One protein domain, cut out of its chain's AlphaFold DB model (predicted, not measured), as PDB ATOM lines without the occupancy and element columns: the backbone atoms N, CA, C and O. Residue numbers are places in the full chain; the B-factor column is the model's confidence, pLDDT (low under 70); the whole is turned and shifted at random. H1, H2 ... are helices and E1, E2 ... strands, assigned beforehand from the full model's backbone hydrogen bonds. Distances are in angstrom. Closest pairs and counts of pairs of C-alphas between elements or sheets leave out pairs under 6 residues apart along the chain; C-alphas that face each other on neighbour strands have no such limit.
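AT A GLANCE: This is residues 141 to 286 of the 324 residues of the protein "Hypothetical protein" of Corethron hystrix (UniProt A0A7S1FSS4). A strongly twisted sheet of six strands runs through a compact body, with the hairpin of E3 and E4 at one edge, and helix H1 by the other edge strand, E6. E1, E12, E11 and E10 stand side by side in a row, with E10 at the end of the row next to H1, and E5, which continues E4 past a bend, pairs with E2 as a separate two-strand ribbon. The printed part has 146 residues with two named helices and twelve named strands, in the order E1 H1 E2 E3 E4 E5 E6 E7 H2 E8 E9 E10 E11 E12; the large sheet's order is E3, E4, E9, E8, E7, E6, antiparallel throughout. The class is mostly strand, though 62 residues, under half, are in named elements. The radius of gyration of the C-alphas is 13.9 A, and the rounded outline spans 38 by 33 by 31 A.

IN THESE COORDINATES: Start at C-alpha 143, at (-5.865, -3.159, 14.200), where E1, residues 143 to 146, begins. Read on to H1, residues 158 to 165, 10.2 A long, and then to E2, residues 186 to 190, 12.5 A. Next come E3, residues 197 to 199, E4, residues 202 to 205, and E5, residues 207 to 212, 13.1 A. E6, residues 218 to 221, measures 10.8 A; E7, residues 227 to 229, and the short H2, residues 231 to 234, follow. E8, residues 235 to 239, measures 13.0 A, and E9, residues 250 to 255, 15.9 A, from C-alpha 250 at (-3.041, -4.661, 10.137). Last are E10, residues 266 to 268, E11, residues 274 to 276, and E12, residues 282 to 285, which ends at C-alpha 285, at (-4.251, -1.647, 18.946).

HOW THE PARTS SIT: Begin with the large sheet at its edge strand E3, in a hairpin with E4, where N 197 is 2.8 A from O 204, within hydrogen-bond range. Between E4 and E9 look at N 203 and O 254, 2.8 A. E8 and E9 form a hairpin, with N 238 and O 251 at 2.8 A. The pairing of E8 is staggered: residues 235 to 236 pair with E7, residues 236 to 239 with E9. E7 and E8 are antiparallel neighbours, with N 229 and O 235 within hydrogen-bond range at 2.8 A. The hairpin of E6 and E7 has N 220 and O 228 at 2.8 A, and residues 176 to 177 pair antiparallel with 218 to 219 of the edge strand E6. H2 is on this sheet at a height of 6.6 A, over none of its strands, but only just: two of its C-alphas fall on E9. H1 only grazes the sheet with residues 160 to 165; the closest C-alphas of H1 and E6, those of Gln 165 and Phe 221, are 4.9 A apart. Those of H1 and E10, Lys 162 and Val 268, are 5.7 A apart. E10 and E11 form a hairpin, with N 267 and O 275 at 2.8 A. The closest C-alphas of E11 and E12, Ser 275 and Ala 283, are 4.2 A apart. E1 and E12 are antiparallel, N 145 and O 283 at 2.8 A. E4 runs on into E5 at 30 degrees, and E5 is antiparallel to E2, with N 187 and O 211 at 2.8 A. In H1 every O i to N i+4 pair is within hydrogen-bond range; H2 is too short for one.

THE WHOLE: The C-alphas farthest apart, those of Gln 150 and Asp 258, are 40.8 A apart. The first and last printed C-alphas, of Gly 141 and Phe 286, are 7.1 A apart, and the printed part has no cut. The links from E1 to H1 and from H1 to E2 are long; the second, residues 166 to 185, holds 20 residues with no named element. The mean pLDDT of the printed part is 88.2, and it is under 70 at residue 171 and residues 192 to 195.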
ATOM      1  N   GLY A 141      -6.586 -10.145  16.207       84.69
ATOM      2  CA  GLY A 141      -5.909  -9.510  15.075       84.69
ATOM      3  C   GLY A 141      -5.420  -8.106  15.441       84.69
ATOM      4  O   GLY A 141      -6.066  -7.408  16.226       84.69
ATOM      5  N   LEU A 142      -4.308  -7.677  14.849       90.62
ATOM      6  CA  LEU A 142      -3.789  -6.319  15.003       90.62
ATOM      7  C   LEU A 142      -4.654  -5.319  14.217       90.62
ATOM      8  O   LEU A 142      -5.004  -5.585  13.068       90.62
ATOM      9  N   HIS A 143      -5.023  -4.189  14.823       92.44
ATOM     10  CA  HIS A 143      -5.865  -3.159  14.200       92.44
ATOM     11  C   HIS A 143      -5.326  -1.750  14.458       92.44
ATOM     12  O   HIS A 143      -4.488  -1.544  15.331       92.44
ATOM     13  N   LEU A 144      -5.842  -0.771  13.717       93.88
ATOM     14  CA  LEU A 144      -5.705   0.643  14.044       93.88
ATOM     15  C   LEU A 144      -6.827   1.070  14.996       93.88
ATOM     16  O   LEU A 144      -8.007   0.875  14.707       93.88
ATOM     17  N   VAL A 145      -6.465   1.686  16.112       94.06
ATOM     18  CA  VAL A 145      -7.380   2.273  17.103       94.06
ATOM     19  C   VAL A 145      -7.098   3.755  17.258       94.06
ATOM     20  O   VAL A 145      -6.108   4.256  16.727       94.06
ATOM     21  N   SER A 146      -7.942   4.477  17.999       94.75
ATOM     22  CA  SER A 146      -7.550   5.822  18.419       94.75
ATOM     23  C   SER A 146      -6.226   5.746  19.184       94.75
ATOM     24  O   SER A 146      -6.093   4.938  20.104       94.75
ATOM     25  N   ARG A 147      -5.275   6.642  18.898       95.31
ATOM     26  CA  ARG A 147      -4.324   7.040  19.949       95.31
ATOM     27  C   ARG A 147      -5.180   7.548  21.123       95.31
ATOM     28  O   ARG A 147      -6.300   7.927  20.875       95.31
ATOM     29  N   ASP A 148      -4.826   7.504  22.386       94.69
ATOM     30  CA  ASP A 148      -5.779   7.797  23.495       94.69
ATOM     31  C   ASP A 148      -6.826   6.688  23.768       94.69
ATOM     32  O   ASP A 148      -7.459   6.709  24.821       94.69
ATOM     33  N   SER A 149      -6.997   5.680  22.897       92.31
ATOM     34  CA  SER A 149      -7.794   4.487  23.231       92.31
ATOM     35  C   SER A 149      -7.095   3.657  24.305       92.31
ATOM     36  O   SER A 149      -5.879   3.462  24.250       92.31
ATOM     37  N   GLN A 150      -7.865   3.070  25.224       89.19
ATOM     38  CA  GLN A 150      -7.347   2.066  26.165       89.19
ATOM     39  C   GLN A 150      -6.890   0.780  25.455       89.19
ATOM     40  O   GLN A 150      -6.082   0.034  25.994       89.19
ATOM     41  N   ASN A 151      -7.356   0.552  24.222       89.00
ATOM     42  CA  ASN A 151      -6.974  -0.599  23.406       89.00
ATOM     43  C   ASN A 151      -5.678  -0.379  22.608       89.00
ATOM     44  O   ASN A 151      -5.286  -1.253  21.833       89.00
ATOM     45  N   ARG A 152      -5.025   0.781  22.739       95.50
ATOM     46  CA  ARG A 152      -3.750   1.079  22.076       95.50
ATOM     47  C   ARG A 152      -2.627   0.220  22.652       95.50
ATOM     48  O   ARG A 152      -2.485   0.105  23.865       95.50
ATOM     49  N   LEU A 153      -1.780  -0.310  21.774       96.75
ATOM     50  CA  LEU A 153      -0.562  -1.010  22.160       96.75
ATOM     51  C   LEU A 153       0.563  -0.021  22.449       96.75
ATOM     52  O   LEU A 153       0.841   0.873  21.648       96.75
ATOM     53  N   THR A 154       1.242  -0.247  23.565       97.62
ATOM     54  CA  THR A 154       2.559   0.319  23.867       97.62
ATOM     55  C   THR A 154       3.579  -0.808  23.959       97.62
ATOM     56  O   THR A 154       3.247  -1.912  24.412       97.62
ATOM     57  N   PHE A 155       4.806  -0.533  23.523       98.06
ATOM     58  CA  PHE A 155       5.875  -1.521  23.400       98.06
ATOM     59  C   PHE A 155       6.950  -1.319  24.470       98.06
ATOM     60  O   PHE A 155       7.267  -0.189  24.844       98.06
ATOM     61  N   GLU A 156       7.490  -2.425  24.981       97.94
ATOM     62  CA  GLU A 156       8.553  -2.421  25.996       97.94
ATOM     63  C   GLU A 156       9.819  -1.757  25.442       97.94
ATOM     64  O   GLU A 156      10.279  -0.752  25.980       97.94
ATOM     65  N   TYR A 157      10.282  -2.225  24.282       97.31
ATOM     66  CA  TYR A 157      11.522  -1.788  23.627       97.31
ATOM     67  C   TYR A 157      11.309  -0.635  22.633       97.31
ATOM     68  O   TYR A 157      11.827  -0.622  21.513       97.31
ATOM     69  N   HIS A 158      10.445   0.320  22.988       97.38
ATOM     70  CA  HIS A 158      10.084   1.413  22.082       97.38
ATOM     71  C   HIS A 158      11.239   2.398  21.843       97.38
ATOM     72  O   HIS A 158      11.309   2.992  20.767       97.38
ATOM     73  N   LEU A 159      12.159   2.561  22.799       96.94
ATOM     74  CA  LEU A 159      13.334   3.416  22.623       96.94
ATOM     75  C   LEU A 159      14.279   2.825  21.573       96.94
ATOM     76  O   LEU A 159      14.665   3.529  20.643       96.94
ATOM     77  N   GLU A 160      14.547   1.521  21.636       95.81
ATOM     78  CA  GLU A 160      15.346   0.810  20.638       95.81
ATOM     79  C   GLU A 160      14.663   0.835  19.262       95.81
ATOM     80  O   GLU A 160      15.316   1.049  18.237       95.81
ATOM     81  N   LEU A 161      13.333   0.675  19.208       95.44
ATOM     82  CA  LEU A 161      12.577   0.805  17.953       95.44
ATOM     83  C   LEU A 161      12.713   2.214  17.361       95.44
ATOM     84  O   LEU A 161      12.860   2.363  16.147       95.44
ATOM     85  N   LYS A 162      12.706   3.250  18.206       95.50
ATOM     86  CA  LYS A 162      12.891   4.644  17.791       95.50
ATOM     87  C   LYS A 162      14.324   4.913  17.314       95.50
ATOM     88  O   LYS A 162      14.515   5.615  16.323       95.50
ATOM     89  N   GLU A 163      15.329   4.312  17.947       93.94
ATOM     90  CA  GLU A 163      16.716   4.335  17.466       93.94
ATOM     91  C   GLU A 163      16.858   3.651  16.098       93.94
ATOM     92  O   GLU A 163      17.499   4.203  15.198       93.94
ATOM     93  N   SER A 164      16.200   2.501  15.900       92.00
ATOM     94  CA  SER A 164      16.118   1.837  14.591       92.00
ATOM     95  C   SER A 164      15.477   2.749  13.543       92.00
ATOM     96  O   SER A 164      16.015   2.875  12.443       92.00
ATOM     97  N   GLN A 165      14.392   3.451  13.886       92.75
ATOM     98  CA  GLN A 165      13.729   4.406  12.990       92.75
ATOM     99  C   GLN A 165      14.643   5.561  12.558       92.75
ATOM    100  O   GLN A 165      14.556   6.038  11.424       92.75
ATOM    101  N   ASN A 166      15.545   5.990  13.437       91.50
ATOM    102  CA  ASN A 166      16.511   7.052  13.167       91.50
ATOM    103  C   ASN A 166      17.777   6.556  12.443       91.50
ATOM    104  O   ASN A 166      18.728   7.318  12.294       91.50
ATOM    105  N   ASN A 167      17.789   5.304  11.965       81.69
ATOM    106  CA  ASN A 167      18.941   4.639  11.344       81.69
ATOM    107  C   ASN A 167      20.188   4.595  12.250       81.69
ATOM    108  O   ASN A 167      21.312   4.531  11.754       81.69
ATOM    109  N   LEU A 168      20.002   4.629  13.573       75.38
ATOM    110  CA  LEU A 168      21.100   4.527  14.542       75.38
ATOM    111  C   LEU A 168      21.506   3.069  14.802       75.38
ATOM    112  O   LEU A 168      22.571   2.802  15.358       75.38
ATOM    113  N   ILE A 169      20.677   2.119  14.365       71.38
ATOM    114  CA  ILE A 169      20.921   0.682  14.475       71.38
ATOM    115  C   ILE A 169      21.283   0.142  13.081       71.38
ATOM    116  O   ILE A 169      20.476   0.262  12.157       71.38
ATOM    117  N   PRO A 170      22.481  -0.445  12.906       71.25
ATOM    118  CA  PRO A 170      22.887  -1.089  11.660       71.25
ATOM    119  C   PRO A 170      21.900  -2.161  11.166       71.25
ATOM    120  O   PRO A 170      21.354  -2.933  11.955       71.25
ATOM    121  N   ASN A 171      21.704  -2.244   9.846       66.75
ATOM    122  CA  ASN A 171      20.769  -3.181   9.201       66.75
ATOM    123  C   ASN A 171      21.171  -4.665   9.314       66.75
ATOM    124  O   ASN A 171      20.413  -5.538   8.898       66.75
ATOM    125  N   ASP A 172      22.359  -4.977   9.809       70.69
ATOM    126  CA  ASP A 172      22.837  -6.336  10.069       70.69
ATOM    127  C   ASP A 172      22.534  -6.809  11.502       70.69
ATOM    128  O   ASP A 172      22.695  -7.992  11.807       70.69
ATOM    129  N   LYS A 173      22.046  -5.922  12.382       76.06
ATOM    130  CA  LYS A 173      21.590  -6.311  13.719       76.06
ATOM    131  C   LYS A 173      20.232  -7.013  13.673       76.06
ATOM    132  O   LYS A 173      19.359  -6.683  12.870       76.06
ATOM    133  N   LYS A 174      20.066  -7.965  14.597       83.81
ATOM    134  CA  LYS A 174      18.803  -8.659  14.883       83.81
ATOM    135  C   LYS A 174      17.703  -7.641  15.212       83.81
ATOM    136  O   LYS A 174      17.967  -6.674  15.927       83.81
ATOM    137  N   GLY A 175      16.493  -7.872  14.711       91.62
ATOM    138  CA  GLY A 175      15.326  -7.044  14.981       91.62
ATOM    139  C   GLY A 175      14.942  -7.007  16.457       91.62
ATOM    140  O   GLY A 175      15.312  -7.870  17.259       91.62
ATOM    141  N   ILE A 176      14.181  -5.976  16.799       96.31
ATOM    142  CA  ILE A 176      13.740  -5.648  18.150       96.31
ATOM    143  C   ILE A 176      12.373  -6.299  18.387       96.31
ATOM    144  O   ILE A 176      11.477  -6.151  17.552       96.31
ATOM    145  N   PRO A 177      12.182  -7.044  19.485       97.12
ATOM    146  CA  PRO A 177      10.930  -7.746  19.726       97.12
ATOM    147  C   PRO A 177       9.763  -6.781  19.955       97.12
ATOM    148  O   PRO A 177       9.857  -5.820  20.717       97.12
ATOM    149  N   LEU A 178       8.622  -7.083  19.333       97.19
ATOM    150  CA  LEU A 178       7.352  -6.378  19.523       97.19
ATOM    151  C   LEU A 178       6.628  -6.824  20.811       97.19
ATOM    152  O   LEU A 178       5.440  -7.166  20.785       97.19
ATOM    153  N   THR A 179       7.350  -6.823  21.934       96.94
ATOM    154  CA  THR A 179       6.826  -7.119  23.276       96.94
ATOM    155  C   THR A 179       6.004  -5.945  23.803       96.94
ATOM    156  O   THR A 179       6.368  -4.780  23.621       96.94
ATOM    157  N   LEU A 180       4.881  -6.239  24.456       95.81
ATOM    158  CA  LEU A 180       3.917  -5.237  24.902       95.81
ATOM    159  C   LEU A 180       4.195  -4.798  26.341       95.81
ATOM    160  O   LEU A 180       4.114  -5.599  27.266       95.81
ATOM    161  N   SER A 181       4.393  -3.496  26.555       95.38
ATOM    162  CA  SER A 181       4.396  -2.913  27.906       95.38
ATOM    163  C   SER A 181       2.979  -2.744  28.458       95.38
ATOM    164  O   SER A 181       2.749  -2.877  29.655       95.38
ATOM    165  N   SER A 182       2.004  -2.517  27.571       89.88
ATOM    166  CA  SER A 182       0.577  -2.441  27.922       89.88
ATOM    167  C   SER A 182      -0.006  -3.764  28.445       89.88
ATOM    168  O   SER A 182      -1.032  -3.745  29.119       89.88
ATOM    169  N   HIS A 183       0.619  -4.902  28.122       87.44
ATOM    170  CA  HIS A 183       0.134  -6.247  28.445       87.44
ATOM    171  C   HIS A 183       1.328  -7.151  28.799       87.44
ATOM    172  O   HIS A 183       1.930  -7.731  27.892       87.44
ATOM    173  N   PRO A 184       1.695  -7.277  30.090       86.12
ATOM    174  CA  PRO A 184       2.859  -8.056  30.509       86.12
ATOM    175  C   PRO A 184       2.832  -9.501  29.995       86.12
ATOM    176  O   PRO A 184       1.773 -10.130  29.934       86.12
ATOM    177  N   ASN A 185       4.009 -10.034  29.654       83.12
ATOM    178  CA  ASN A 185       4.214 -11.372  29.072       83.12
ATOM    179  C   ASN A 185       3.555 -11.593  27.698       83.12
ATOM    180  O   ASN A 185       3.496 -12.729  27.226       83.12
ATOM    181  N   CYS A 186       3.062 -10.533  27.049       88.06
ATOM    182  CA  CYS A 186       2.433 -10.616  25.738       88.06
ATOM    183  C   CYS A 186       3.262  -9.918  24.654       88.06
ATOM    184  O   CYS A 186       3.970  -8.943  24.905       88.06
ATOM    185  N   GLY A 187       3.110 -10.388  23.421       92.69
ATOM    186  CA  GLY A 187       3.729  -9.833  22.226       92.69
ATOM    187  C   GLY A 187       2.781  -9.753  21.037       92.69
ATOM    188  O   GLY A 187       1.699 -10.360  21.026       92.69
ATOM    189  N   VAL A 188       3.214  -9.027  20.006       93.81
ATOM    190  CA  VAL A 188       2.714  -9.233  18.641       93.81
ATOM    191  C   VAL A 188       3.440 -10.442  18.073       93.81
ATOM    192  O   VAL A 188       4.656 -10.411  17.940       93.81
ATOM    193  N   VAL A 189       2.714 -11.501  17.737       91.81
ATOM    194  CA  VAL A 189       3.275 -12.764  17.245       91.81
ATOM    195  C   VAL A 189       2.785 -13.061  15.834       91.81
ATOM    196  O   VAL A 189       1.704 -12.620  15.422       91.81
ATOM    197  N   TYR A 190       3.557 -13.853  15.097       88.38
ATOM    198  CA  TYR A 190       3.044 -14.505  13.901       88.38
ATOM    199  C   TYR A 190       2.037 -15.569  14.300       88.38
ATOM    200  O   TYR A 190       2.187 -16.275  15.301       88.38
ATOM    201  N   ARG A 191       0.990 -15.701  13.500       77.69
ATOM    202  CA  ARG A 191      -0.019 -16.712  13.757       77.69
ATOM    203  C   ARG A 191       0.504 -18.104  13.390       77.69
ATOM    204  O   ARG A 191       0.494 -18.482  12.223       77.69
ATOM    205  N   SER A 192       0.881 -18.882  14.403       64.94
ATOM    206  CA  SER A 192       1.479 -20.223  14.269       64.94
ATOM    207  C   SER A 192       0.653 -21.219  13.438       64.94
ATOM    208  O   SER A 192       1.212 -22.101  12.796       64.94
ATOM    209  N   GLU A 193      -0.675 -21.069  13.410       56.81
ATOM    210  CA  GLU A 193      -1.602 -21.982  12.722       56.81
ATOM    211  C   GLU A 193      -2.040 -21.497  11.323       56.81
ATOM    212  O   GLU A 193      -2.931 -22.081  10.707       56.81
ATOM    213  N   SER A 194      -1.492 -20.396  10.804       58.06
ATOM    214  CA  SER A 194      -1.823 -19.880   9.464       58.06
ATOM    215  C   SER A 194      -0.547 -19.397   8.774       58.06
ATOM    216  O   SER A 194      -0.244 -18.206   8.827       58.06
ATOM    217  N   PRO A 195       0.218 -20.329   8.173       59.00
ATOM    218  CA  PRO A 195       1.659 -20.174   7.999       59.00
ATOM    219  C   PRO A 195       2.050 -19.055   7.035       59.00
ATOM    220  O   PRO A 195       3.051 -18.401   7.271       59.00
ATOM    221  N   THR A 196       1.256 -18.795   6.004       71.62
ATOM    222  CA  THR A 196       1.400 -17.700   5.034       71.62
ATOM    223  C   THR A 196       0.246 -17.847   4.042       71.62
ATOM    224  O   THR A 196      -0.177 -18.965   3.743       71.62
ATOM    225  N   PHE A 197      -0.268 -16.746   3.503       72.62
ATOM    226  CA  PHE A 197      -1.189 -16.765   2.368       72.62
ATOM    227  C   PHE A 197      -0.476 -16.208   1.146       72.62
ATOM    228  O   PHE A 197      -0.138 -15.027   1.108       72.62
ATOM    229  N   GLU A 198      -0.271 -17.052   0.143       76.31
ATOM    230  CA  GLU A 198       0.193 -16.605  -1.165       76.31
ATOM    231  C   GLU A 198      -1.010 -16.118  -1.973       76.31
ATOM    232  O   GLU A 198      -1.917 -16.884  -2.299       76.31
ATOM    233  N   VAL A 199      -1.035 -14.824  -2.274       71.81
ATOM    234  CA  VAL A 199      -2.079 -14.189  -3.074       71.81
ATOM    235  C   VAL A 199      -1.417 -13.548  -4.283       71.81
ATOM    236  O   VAL A 199      -0.898 -12.435  -4.218       71.81
ATOM    237  N   HIS A 200      -1.461 -14.261  -5.407       77.50
ATOM    238  CA  HIS A 200      -0.907 -13.820  -6.685       77.50
ATOM    239  C   HIS A 200       0.573 -13.407  -6.574       77.50
ATOM    240  O   HIS A 200       1.447 -14.266  -6.524       77.50
ATOM    241  N   ASN A 201       0.858 -12.106  -6.510       83.19
ATOM    242  CA  ASN A 201       2.197 -11.531  -6.448       83.19
ATOM    243  C   ASN A 201       2.596 -11.054  -5.041       83.19
ATOM    244  O   ASN A 201       3.488 -10.213  -4.917       83.19
ATOM    245  N   PHE A 202       1.935 -11.518  -3.979       83.88
ATOM    246  CA  PHE A 202       2.334 -11.193  -2.613       83.88
ATOM    247  C   PHE A 202       2.043 -12.304  -1.601       83.88
ATOM    248  O   PHE A 202       1.023 -12.984  -1.669       83.88
ATOM    249  N   THR A 203       2.918 -12.403  -0.606       85.62
ATOM    250  CA  THR A 203       2.750 -13.209   0.603       85.62
ATOM    251  C   THR A 203       2.102 -12.351   1.691       85.62
ATOM    252  O   THR A 203       2.530 -11.217   1.922       85.62
ATOM    253  N   VAL A 204       1.099 -12.877   2.392       86.06
ATOM    254  CA  VAL A 204       0.492 -12.269   3.588       86.06
ATOM    255  C   VAL A 204       0.722 -13.159   4.798       86.06
ATOM    256  O   VAL A 204       0.485 -14.363   4.740       86.06
ATOM    257  N   VAL A 205       1.101 -12.555   5.919       87.25
ATOM    258  CA  VAL A 205       1.124 -13.209   7.226       87.25
ATOM    259  C   VAL A 205       0.196 -12.460   8.170       87.25
ATOM    260  O   VAL A 205       0.196 -11.228   8.248       87.25
ATOM    261  N   HIS A 206      -0.626 -13.220   8.887       85.88
ATOM    262  CA  HIS A 206      -1.473 -12.658   9.924       85.88
ATOM    263  C   HIS A 206      -0.664 -12.449  11.196       85.88
ATOM    264  O   HIS A 206      -0.038 -13.377  11.712       85.88
ATOM    265  N   LEU A 207      -0.736 -11.226  11.707       88.44
ATOM    266  CA  LEU A 207      -0.208 -10.862  13.010       88.44
ATOM    267  C   LEU A 207      -1.322 -10.966  14.037       88.44
ATOM    268  O   LEU A 207      -2.476 -10.608  13.765       88.44
ATOM    269  N   CYS A 208      -0.980 -11.458  15.216       87.69
ATOM    270  CA  CYS A 208      -1.906 -11.504  16.330       87.69
ATOM    271  C   CYS A 208      -1.274 -10.914  17.586       87.69
ATOM    272  O   CYS A 208      -0.060 -10.929  17.758       87.69
ATOM    273  N   ILE A 209      -2.118 -10.375  18.453       87.06
ATOM    274  CA  ILE A 209      -1.742  -9.784  19.732       87.06
ATOM    275  C   ILE A 209      -2.063 -10.787  20.836       87.06
ATOM    276  O   ILE A 209      -3.108 -11.433  20.774       87.06
ATOM    277  N   GLY A 210      -1.211 -10.882  21.857       78.50
ATOM    278  CA  GLY A 210      -1.471 -11.711  23.040       78.50
ATOM    279  C   GLY A 210      -0.842 -13.102  22.975       78.50
ATOM    280  O   GLY A 210      -1.243 -13.989  23.722       78.50
ATOM    281  N   GLY A 211       0.116 -13.318  22.068       82.00
ATOM    282  CA  GLY A 211       1.017 -14.467  22.173       82.00
ATOM    283  C   GLY A 211       2.099 -14.227  23.234       82.00
ATOM    284  O   GLY A 211       2.283 -13.076  23.631       82.00
ATOM    285  N   PRO A 212       2.817 -15.270  23.687       84.50
ATOM    286  CA  PRO A 212       3.866 -15.129  24.695       84.50
ATOM    287  C   PRO A 212       4.970 -14.168  24.241       84.50
ATOM    288  O   PRO A 212       5.372 -14.194  23.074       84.50
ATOM    289  N   SER A 213       5.474 -13.330  25.148       89.19
ATOM    290  CA  SER A 213       6.505 -12.320  24.858       89.19
ATOM    291  C   SER A 213       7.776 -12.899  24.225       89.19
ATOM    292  O   SER A 213       8.371 -12.272  23.350       89.19
ATOM    293  N   GLU A 214       8.161 -14.118  24.599       90.62
ATOM    294  CA  GLU A 214       9.309 -14.850  24.060       90.62
ATOM    295  C   GLU A 214       9.128 -15.279  22.597       90.62
ATOM    296  O   GLU A 214      10.102 -15.606  21.923       90.62
ATOM    297  N   SER A 215       7.888 -15.263  22.101       91.62
ATOM    298  CA  SER A 215       7.524 -15.552  20.710       91.62
ATOM    299  C   SER A 215       7.195 -14.284  19.912       91.62
ATOM    300  O   SER A 215       6.646 -14.379  18.812       91.62
ATOM    301  N   SER A 216       7.473 -13.094  20.462       94.62
ATOM    302  CA  SER A 216       7.199 -11.820  19.788       94.62
ATOM    303  C   SER A 216       7.938 -11.726  18.458       94.62
ATOM    304  O   SER A 216       9.136 -11.996  18.372       94.62
ATOM    305  N   ALA A 217       7.231 -11.256  17.435       94.38
ATOM    306  CA  ALA A 217       7.809 -10.912  16.154       94.38
ATOM    307  C   ALA A 217       8.919  -9.875  16.352       94.38
ATOM    308  O   ALA A 217       8.761  -8.892  17.080       94.38
ATOM    309  N   LEU A 218      10.044 -10.106  15.684       95.31
ATOM    310  CA  LEU A 218      11.175  -9.191  15.671       95.31
ATOM    311  C   LEU A 218      10.982  -8.179  14.548       95.31
ATOM    312  O   LEU A 218      10.721  -8.571  13.409       95.31
ATOM    313  N   ALA A 219      11.110  -6.897  14.872       94.94
ATOM    314  CA  ALA A 219      10.843  -5.797  13.965       94.94
ATOM    315  C   ALA A 219      11.965  -4.760  13.949       94.94
ATOM    316  O   ALA A 219      12.704  -4.576  14.913       94.94
ATOM    317  N   ARG A 220      12.060  -4.036  12.843       93.00
ATOM    318  CA  ARG A 220      12.978  -2.915  12.652       93.00
ATOM    319  C   ARG A 220      12.421  -1.958  11.619       93.00
ATOM    320  O   ARG A 220      11.583  -2.334  10.801       93.00
ATOM    321  N   PHE A 221      12.904  -0.727  11.629       93.00
ATOM    322  CA  PHE A 221      12.529   0.246  10.617       93.00
ATOM    323  C   PHE A 221      13.460   0.181   9.407       93.00
ATOM    324  O   PHE A 221      14.681   0.119   9.546       93.00
ATOM    325  N   SER A 222      12.881   0.211   8.206       89.94
ATOM    326  CA  SER A 222      13.630   0.448   6.972       89.94
ATOM    327  C   SER A 222      14.051   1.921   6.869       89.94
ATOM    328  O   SER A 222      13.519   2.791   7.563       89.94
ATOM    329  N   LYS A 223      14.937   2.241   5.913       87.81
ATOM    330  CA  LYS A 223      15.279   3.638   5.573       87.81
ATOM    331  C   LYS A 223      14.048   4.470   5.182       87.81
ATOM    332  O   LYS A 223      14.035   5.678   5.397       87.81
ATOM    333  N   SER A 224      13.016   3.820   4.643       89.38
ATOM    334  CA  SER A 224      11.736   4.428   4.260       89.38
ATOM    335  C   SER A 224      10.730   4.482   5.417       89.38
ATOM    336  O   SER A 224       9.562   4.793   5.196       89.38
ATOM    337  N   LYS A 225      11.165   4.188   6.652       92.56
ATOM    338  CA  LYS A 225      10.339   4.122   7.867       92.56
ATOM    339  C   LYS A 225       9.238   3.057   7.824       92.56
ATOM    340  O   LYS A 225       8.245   3.165   8.539       92.56
ATOM    341  N   GLU A 226       9.405   2.016   7.020       92.94
ATOM    342  CA  GLU A 226       8.508   0.859   7.053       92.94
ATOM    343  C   GLU A 226       8.877  -0.022   8.241       92.94
ATOM    344  O   GLU A 226      10.061  -0.233   8.500       92.94
ATOM    345  N   LEU A 227       7.882  -0.574   8.932       93.81
ATOM    346  CA  LEU A 227       8.135  -1.560   9.976       93.81
ATOM    347  C   LEU A 227       8.315  -2.940   9.325       93.81
ATOM    348  O   LEU A 227       7.344  -3.582   8.918       93.81
ATOM    349  N   VAL A 228       9.569  -3.359   9.185       92.69
ATOM    350  CA  VAL A 228       9.992  -4.643   8.615       92.69
ATOM    351  C   VAL A 228      10.068  -5.670   9.732       92.69
ATOM    352  O   VAL A 228      10.697  -5.416  10.756       92.69
ATOM    353  N   LEU A 229       9.459  -6.831   9.529       92.38
ATOM    354  CA  LEU A 229       9.554  -7.964  10.432       92.38
ATOM    355  C   LEU A 229      10.558  -8.981   9.877       92.38
ATOM    356  O   LEU A 229      10.525  -9.299   8.687       92.38
ATOM    357  N   ASP A 230      11.467  -9.466  10.722       88.56
ATOM    358  CA  ASP A 230      12.632 -10.243  10.271       88.56
ATOM    359  C   ASP A 230      12.278 -11.634   9.728       88.56
ATOM    360  O   ASP A 230      12.989 -12.169   8.871       88.56
ATOM    361  N   GLU A 231      11.178 -12.232  10.190       84.06
ATOM    362  CA  GLU A 231      10.754 -13.538   9.687       84.06
ATOM    363  C   GLU A 231      10.164 -13.432   8.278       84.06
ATOM    364  O   GLU A 231       9.845 -12.357   7.766       84.06
ATOM    365  N   HIS A 232      10.040 -14.583   7.614       80.56
ATOM    366  CA  HIS A 232       9.510 -14.677   6.253       80.56
ATOM    367  C   HIS A 232      10.251 -13.784   5.238       80.56
ATOM    368  O   HIS A 232       9.667 -13.318   4.260       80.56
ATOM    369  N   GLY A 233      11.555 -13.570   5.442       78.00
ATOM    370  CA  GLY A 233      12.417 -12.840   4.514       78.00
ATOM    371  C   GLY A 233      12.128 -11.340   4.450       78.00
ATOM    372  O   GLY A 233      12.122 -10.788   3.352       78.00
ATOM    373  N   GLY A 234      11.871 -10.695   5.594       81.38
ATOM    374  CA  GLY A 234      11.710  -9.240   5.664       81.38
ATOM    375  C   GLY A 234      10.322  -8.765   5.241       81.38
ATOM    376  O   GLY A 234      10.191  -7.909   4.366       81.38
ATOM    377  N   ILE A 235       9.274  -9.350   5.819       89.50
ATOM    378  CA  ILE A 235       7.890  -8.979   5.513       89.50
ATOM    379  C   ILE A 235       7.530  -7.625   6.150       89.50
ATOM    380  O   ILE A 235       7.902  -7.361   7.288       89.50
ATOM    381  N   VAL A 236       6.803  -6.747   5.450       92.12
ATOM    382  CA  VAL A 236       6.495  -5.396   5.960       92.12
ATOM    383  C   VAL A 236       5.105  -5.314   6.573       92.12
ATOM    384  O   VAL A 236       4.151  -5.899   6.059       92.12
ATOM    385  N   MET A 237       4.960  -4.562   7.662       93.31
ATOM    386  CA  MET A 237       3.652  -4.264   8.239       93.31
ATOM    387  C   MET A 237       2.816  -3.408   7.277       93.31
ATOM    388  O   MET A 237       3.307  -2.464   6.659       93.31
ATOM    389  N   PHE A 238       1.535  -3.747   7.139       92.06
ATOM    390  CA  PHE A 238       0.644  -3.173   6.140       92.06
ATOM    391  C   PHE A 238      -0.793  -3.070   6.661       92.06
ATOM    392  O   PHE A 238      -1.363  -4.036   7.170       92.06
ATOM    393  N   VAL A 239      -1.413  -1.905   6.488       91.12
ATOM    394  CA  VAL A 239      -2.821  -1.658   6.816       91.12
ATOM    395  C   VAL A 239      -3.694  -2.155   5.670       91.12
ATOM    396  O   VAL A 239      -3.548  -1.738   4.521       91.12
ATOM    397  N   VAL A 240      -4.638  -3.045   5.970       85.25
ATOM    398  CA  VAL A 240      -5.484  -3.691   4.962       85.25
ATOM    399  C   VAL A 240      -6.260  -2.647   4.148       85.25
ATOM    400  O   VAL A 240      -7.034  -1.852   4.679       85.25
ATOM    401  N   GLY A 241      -6.064  -2.678   2.827       82.00
ATOM    402  CA  GLY A 241      -6.683  -1.746   1.880       82.00
ATOM    403  C   GLY A 241      -6.032  -0.360   1.817       82.00
ATOM    404  O   GLY A 241      -6.525   0.479   1.074       82.00
ATOM    405  N   GLY A 242      -4.954  -0.107   2.567       83.44
ATOM    406  CA  GLY A 242      -4.244   1.176   2.569       83.44
ATOM    407  C   GLY A 242      -4.992   2.328   3.251       83.44
ATOM    408  O   GLY A 242      -4.524   3.460   3.220       83.44
ATOM    409  N   LEU A 243      -6.147   2.056   3.863       87.06
ATOM    410  CA  LEU A 243      -7.007   3.065   4.478       87.06
ATOM    411  C   LEU A 243      -6.601   3.268   5.940       87.06
ATOM    412  O   LEU A 243      -6.709   2.343   6.742       87.06
ATOM    413  N   LEU A 244      -6.133   4.467   6.280       92.19
ATOM    414  CA  LEU A 244      -5.648   4.819   7.615       92.19
ATOM    415  C   LEU A 244      -6.796   5.316   8.502       92.19
ATOM    416  O   LEU A 244      -6.931   6.503   8.777       92.19
ATOM    417  N   GLU A 245      -7.645   4.386   8.930       90.38
ATOM    418  CA  GLU A 245      -8.844   4.668   9.727       90.38
ATOM    419  C   GLU A 245      -8.942   3.717  10.927       90.38
ATOM    420  O   GLU A 245      -8.391   2.614  10.915       90.38
ATOM    421  N   ARG A 246      -9.690   4.108  11.964       89.00
ATOM    422  CA  ARG A 246      -9.965   3.234  13.118       89.00
ATOM    423  C   ARG A 246     -10.704   1.963  12.684       89.00
ATOM    424  O   ARG A 246     -11.551   1.999  11.795       89.00
ATOM    425  N   GLY A 247     -10.404   0.843  13.334       83.19
ATOM    426  CA  GLY A 247     -10.973  -0.474  13.037       83.19
ATOM    427  C   GLY A 247     -10.346  -1.169  11.828       83.19
ATOM    428  O   GLY A 247     -10.729  -2.290  11.499       83.19
ATOM    429  N   ARG A 248      -9.366  -0.554  11.155       86.88
ATOM    430  CA  ARG A 248      -8.684  -1.177  10.015       86.88
ATOM    431  C   ARG A 248      -7.686  -2.215  10.503       86.88
ATOM    432  O   ARG A 248      -6.856  -1.924  11.358       86.88
ATOM    433  N   GLY A 249      -7.783  -3.425   9.960       88.31
ATOM    434  CA  GLY A 249      -6.857  -4.509  10.270       88.31
ATOM    435  C   GLY A 249      -5.449  -4.218   9.755       88.31
ATOM    436  O   GLY A 249      -5.269  -3.574   8.720       88.31
ATOM    437  N   VAL A 250      -4.461  -4.737  10.470       91.12
ATOM    438  CA  VAL A 250      -3.041  -4.661  10.137       91.12
ATOM    439  C   VAL A 250      -2.514  -6.081   9.967       91.12
ATOM    440  O   VAL A 250      -2.757  -6.963  10.792       91.12
ATOM    441  N   ILE A 251      -1.812  -6.305   8.866       90.81
ATOM    442  CA  ILE A 251      -1.197  -7.579   8.485       90.81
ATOM    443  C   ILE A 251       0.289  -7.357   8.216       90.81
ATOM    444  O   ILE A 251       0.744  -6.218   8.142       90.81
ATOM    445  N   ALA A 252       1.040  -8.432   8.020       90.88
ATOM    446  CA  ALA A 252       2.341  -8.355   7.377       90.88
ATOM    447  C   ALA A 252       2.198  -8.805   5.915       90.88
ATOM    448  O   ALA A 252       1.498  -9.776   5.625       90.88
ATOM    449  N   LYS A 253       2.818  -8.086   4.981       89.81
ATOM    450  CA  LYS A 253       2.749  -8.339   3.539       89.81
ATOM    451  C   LYS A 253       4.132  -8.220   2.899       89.81
ATOM    452  O   LYS A 253       4.881  -7.308   3.218       89.81
ATOM    453  N   ARG A 254       4.459  -9.104   1.957       88.19
ATOM    454  CA  ARG A 254       5.653  -9.009   1.101       88.19
ATOM    455  C   ARG A 254       5.234  -9.151  -0.352       88.19
ATOM    456  O   ARG A 254       4.490 -10.069  -0.675       88.19
ATOM    457  N   TYR A 255       5.700  -8.269  -1.229       83.69
ATOM    458  CA  TYR A 255       5.523  -8.456  -2.669       83.69
ATOM    459  C   TYR A 255       6.557  -9.457  -3.197       83.69
ATOM    460  O   TYR A 255       7.748  -9.298  -2.956       83.69
ATOM    461  N   ASN A 256       6.094 -10.467  -3.928       82.50
ATOM    462  CA  ASN A 256       6.916 -11.502  -4.551       82.50
ATOM    463  C   ASN A 256       7.239 -11.093  -5.996       82.50
ATOM    464  O   ASN A 256       6.816 -11.740  -6.952       82.50
ATOM    465  N   CYS A 257       7.909  -9.953  -6.156       78.12
ATOM    466  CA  CYS A 257       8.333  -9.429  -7.452       78.12
ATOM    467  C   CYS A 257       9.659  -8.678  -7.320       78.12
ATOM    468  O   CYS A 257       9.970  -8.175  -6.241       78.12
ATOM    469  N   ASP A 258      10.384  -8.535  -8.430       73.62
ATOM    470  CA  ASP A 258      11.723  -7.925  -8.471       73.62
ATOM    471  C   ASP A 258      11.753  -6.474  -7.964       73.62
ATOM    472  O   ASP A 258      12.771  -6.000  -7.464       73.62
ATOM    473  N   GLN A 259      10.624  -5.767  -8.070       73.62
ATOM    474  CA  GLN A 259      10.445  -4.401  -7.581       73.62
ATOM    475  C   GLN A 259       9.295  -4.353  -6.569       73.62
ATOM    476  O   GLN A 259       8.162  -4.010  -6.929       73.62
ATOM    477  N   PRO A 260       9.538  -4.740  -5.305       72.19
ATOM    478  CA  PRO A 260       8.503  -4.707  -4.289       72.19
ATOM    479  C   PRO A 260       8.017  -3.270  -4.103       72.19
ATOM    480  O   PRO A 260       8.810  -2.332  -4.002       72.19
ATOM    481  N   ARG A 261       6.694  -3.082  -4.060       73.44
ATOM    482  CA  ARG A 261       6.147  -1.768  -3.714       73.44
ATOM    483  C   ARG A 261       6.479  -1.471  -2.251       73.44
ATOM    484  O   ARG A 261       6.326  -2.383  -1.432       73.44
ATOM    485  N   PRO A 262       6.851  -0.223  -1.922       72.38
ATOM    486  CA  PRO A 262       7.042   0.164  -0.538       72.38
ATOM    487  C   PRO A 262       5.742  -0.048   0.250       72.38
ATOM    488  O   PRO A 262       4.631   0.164  -0.254       72.38
ATOM    489  N   GLY A 263       5.896  -0.528   1.476       76.12
ATOM    490  CA  GLY A 263       4.883  -0.544   2.510       76.12
ATOM    491  C   GLY A 263       4.570   0.859   3.026       76.12
ATOM    492  O   GLY A 263       4.999   1.876   2.483       76.12
ATOM    493  N   GLN A 264       3.768   0.907   4.084       89.19
ATOM    494  CA  GLN A 264       3.361   2.167   4.695       89.19
ATOM    495  C   GLN A 264       4.370   2.591   5.769       89.19
ATOM    496  O   GLN A 264       4.839   1.737   6.528       89.19
ATOM    497  N   PRO A 265       4.691   3.892   5.865       94.88
ATOM    498  CA  PRO A 265       5.580   4.388   6.898       94.88
ATOM    499  C   PRO A 265       4.873   4.418   8.259       94.88
ATOM    500  O   PRO A 265       3.732   4.874   8.387       94.88
ATOM    501  N   PHE A 266       5.586   3.981   9.293       97.06
ATOM    502  CA  PHE A 266       5.160   4.054  10.688       97.06
ATOM    503  C   PHE A 266       6.114   4.935  11.503       97.06
ATOM    504  O   PHE A 266       7.239   5.233  11.094       97.06
ATOM    505  N   GLN A 267       5.654   5.359  12.672       97.69
ATOM    506  CA  GLN A 267       6.444   6.065  13.665       97.69
ATOM    507  C   GLN A 267       6.237   5.499  15.058       97.69
ATOM    508  O   GLN A 267       5.125   5.108  15.414       97.69
ATOM    509  N   VAL A 268       7.318   5.497  15.835       98.06
ATOM    510  CA  VAL A 268       7.271   5.226  17.269       98.06
ATOM    511  C   VAL A 268       7.042   6.547  17.995       98.06
ATOM    512  O   VAL A 268       7.802   7.502  17.822       98.06
ATOM    513  N   ASN A 269       5.977   6.611  18.782       98.00
ATOM    514  CA  ASN A 269       5.616   7.779  19.573       98.00
ATOM    515  C   ASN A 269       6.353   7.774  20.927       98.00
ATOM    516  O   ASN A 269       6.875   6.749  21.364       98.00
ATOM    517  N   ASP A 270       6.361   8.917  21.616       97.00
ATOM    518  CA  ASP A 270       7.030   9.066  22.921       97.00
ATOM    519  C   ASP A 270       6.374   8.244  24.040       97.00
ATOM    520  O   ASP A 270       7.028   7.893  25.013       97.00
ATOM    521  N   ASP A 271       5.091   7.901  23.890       96.75
ATOM    522  CA  ASP A 271       4.352   7.022  24.807       96.75
ATOM    523  C   ASP A 271       4.590   5.524  24.531       96.75
ATOM    524  O   ASP A 271       3.923   4.663  25.105       96.75
ATOM    525  N   GLY A 272       5.503   5.209  23.609       97.75
ATOM    526  CA  GLY A 272       5.834   3.853  23.198       97.75
ATOM    527  C   GLY A 272       4.793   3.184  22.305       97.75
ATOM    528  O   GLY A 272       4.919   1.991  22.036       97.75
ATOM    529  N   SER A 273       3.770   3.904  21.840       98.25
ATOM    530  CA  SER A 273       2.851   3.404  20.813       98.25
ATOM    531  C   SER A 273       3.423   3.555  19.403       98.25
ATOM    532  O   SER A 273       4.349   4.330  19.170       98.25
ATOM    533  N   ILE A 274       2.863   2.820  18.438       98.31
ATOM    534  CA  ILE A 274       3.259   2.899  17.024       98.31
ATOM    535  C   ILE A 274       2.071   3.380  16.188       98.31
ATOM    536  O   ILE A 274       0.978   2.821  16.287       98.31
ATOM    537  N   SER A 275       2.290   4.388  15.344       98.12
ATOM    538  CA  SER A 275       1.270   5.015  14.489       98.12
ATOM    539  C   SER A 275       1.700   5.040  13.023       98.12
ATOM    540  O   SER A 275       2.896   5.152  12.757       98.12
ATOM    541  N   PRO A 276       0.776   4.995  12.049       97.44
ATOM    542  CA  PRO A 276       1.090   5.401  10.682       97.44
ATOM    543  C   PRO A 276       1.562   6.862  10.660       97.44
ATOM    544  O   PRO A 276       0.957   7.704  11.328       97.44
ATOM    545  N   VAL A 277       2.601   7.181   9.883       96.81
ATOM    546  CA  VAL A 277       3.125   8.563   9.792       96.81
ATOM    547  C   VAL A 277       2.051   9.532   9.292       96.81
ATOM    548  O   VAL A 277       1.885  10.610   9.854       96.81
ATOM    549  N   ASP A 278       1.260   9.116   8.302       96.25
ATOM    550  CA  ASP A 278       0.215   9.954   7.702       96.25
ATOM    551  C   ASP A 278      -1.069  10.035   8.553       96.25
ATOM    552  O   ASP A 278      -2.005  10.760   8.213       96.25
ATOM    553  N   ALA A 279      -1.143   9.301   9.669       96.81
ATOM    554  CA  ALA A 279      -2.292   9.307  10.572       96.81
ATOM    555  C   ALA A 279      -1.856   9.176  12.048       96.81
ATOM    556  O   ALA A 279      -2.167   8.187  12.713       96.81
ATOM    557  N   PRO A 280      -1.182  10.193  12.619       97.19
ATOM    558  CA  PRO A 280      -0.611  10.123  13.971       97.19
ATOM    559  C   PRO A 280      -1.658  10.118  15.099       97.19
ATOM    560  O   PRO A 280      -1.317   9.935  16.266       97.19
ATOM    561  N   HIS A 281      -2.932  10.345  14.769       96.75
ATOM    562  CA  HIS A 281      -4.068  10.298  15.693       96.75
ATOM    563  C   HIS A 281      -4.629   8.873  15.882       96.75
ATOM    564  O   HIS A 281      -5.511   8.659  16.717       96.75
ATOM    565  N   ILE A 282      -4.131   7.890  15.123       97.19
ATOM    566  CA  ILE A 282      -4.432   6.465  15.290       97.19
ATOM    567  C   ILE A 282      -3.149   5.678  15.554       97.19
ATOM    568  O   ILE A 282      -2.061   6.090  15.159       97.19
ATOM    569  N   ALA A 283      -3.266   4.554  16.248       97.75
ATOM    570  CA  ALA A 283      -2.138   3.723  16.652       97.75
ATOM    571  C   ALA A 283      -2.475   2.235  16.514       97.75
ATOM    572  O   ALA A 283      -3.644   1.867  16.394       97.75
ATOM    573  N   LEU A 284      -1.454   1.379  16.538       96.62
ATOM    574  CA  LEU A 284      -1.631  -0.066  16.640       96.62
ATOM    575  C   LEU A 284      -2.374  -0.420  17.938       96.62
ATOM    576  O   LEU A 284      -2.093   0.142  18.997       96.62
ATOM    577  N   GLY A 285      -3.325  -1.346  17.859       94.12
ATOM    578  CA  GLY A 285      -4.251  -1.647  18.946       94.12
ATOM    579  C   GLY A 285      -4.998  -2.964  18.801       94.12
ATOM    580  O   GLY A 285      -5.008  -3.597  17.739       94.12
ATOM    581  N   PHE A 286      -5.683  -3.330  19.881       86.62
ATOM    582  CA  PHE A 286      -6.740  -4.335  19.864       86.62
ATOM    583  C   PHE A 286      -7.989  -3.774  19.185       86.62
ATOM    584  O   PHE A 286      -8.291  -2.593  19.335       86.62
TER     585      PHE A 286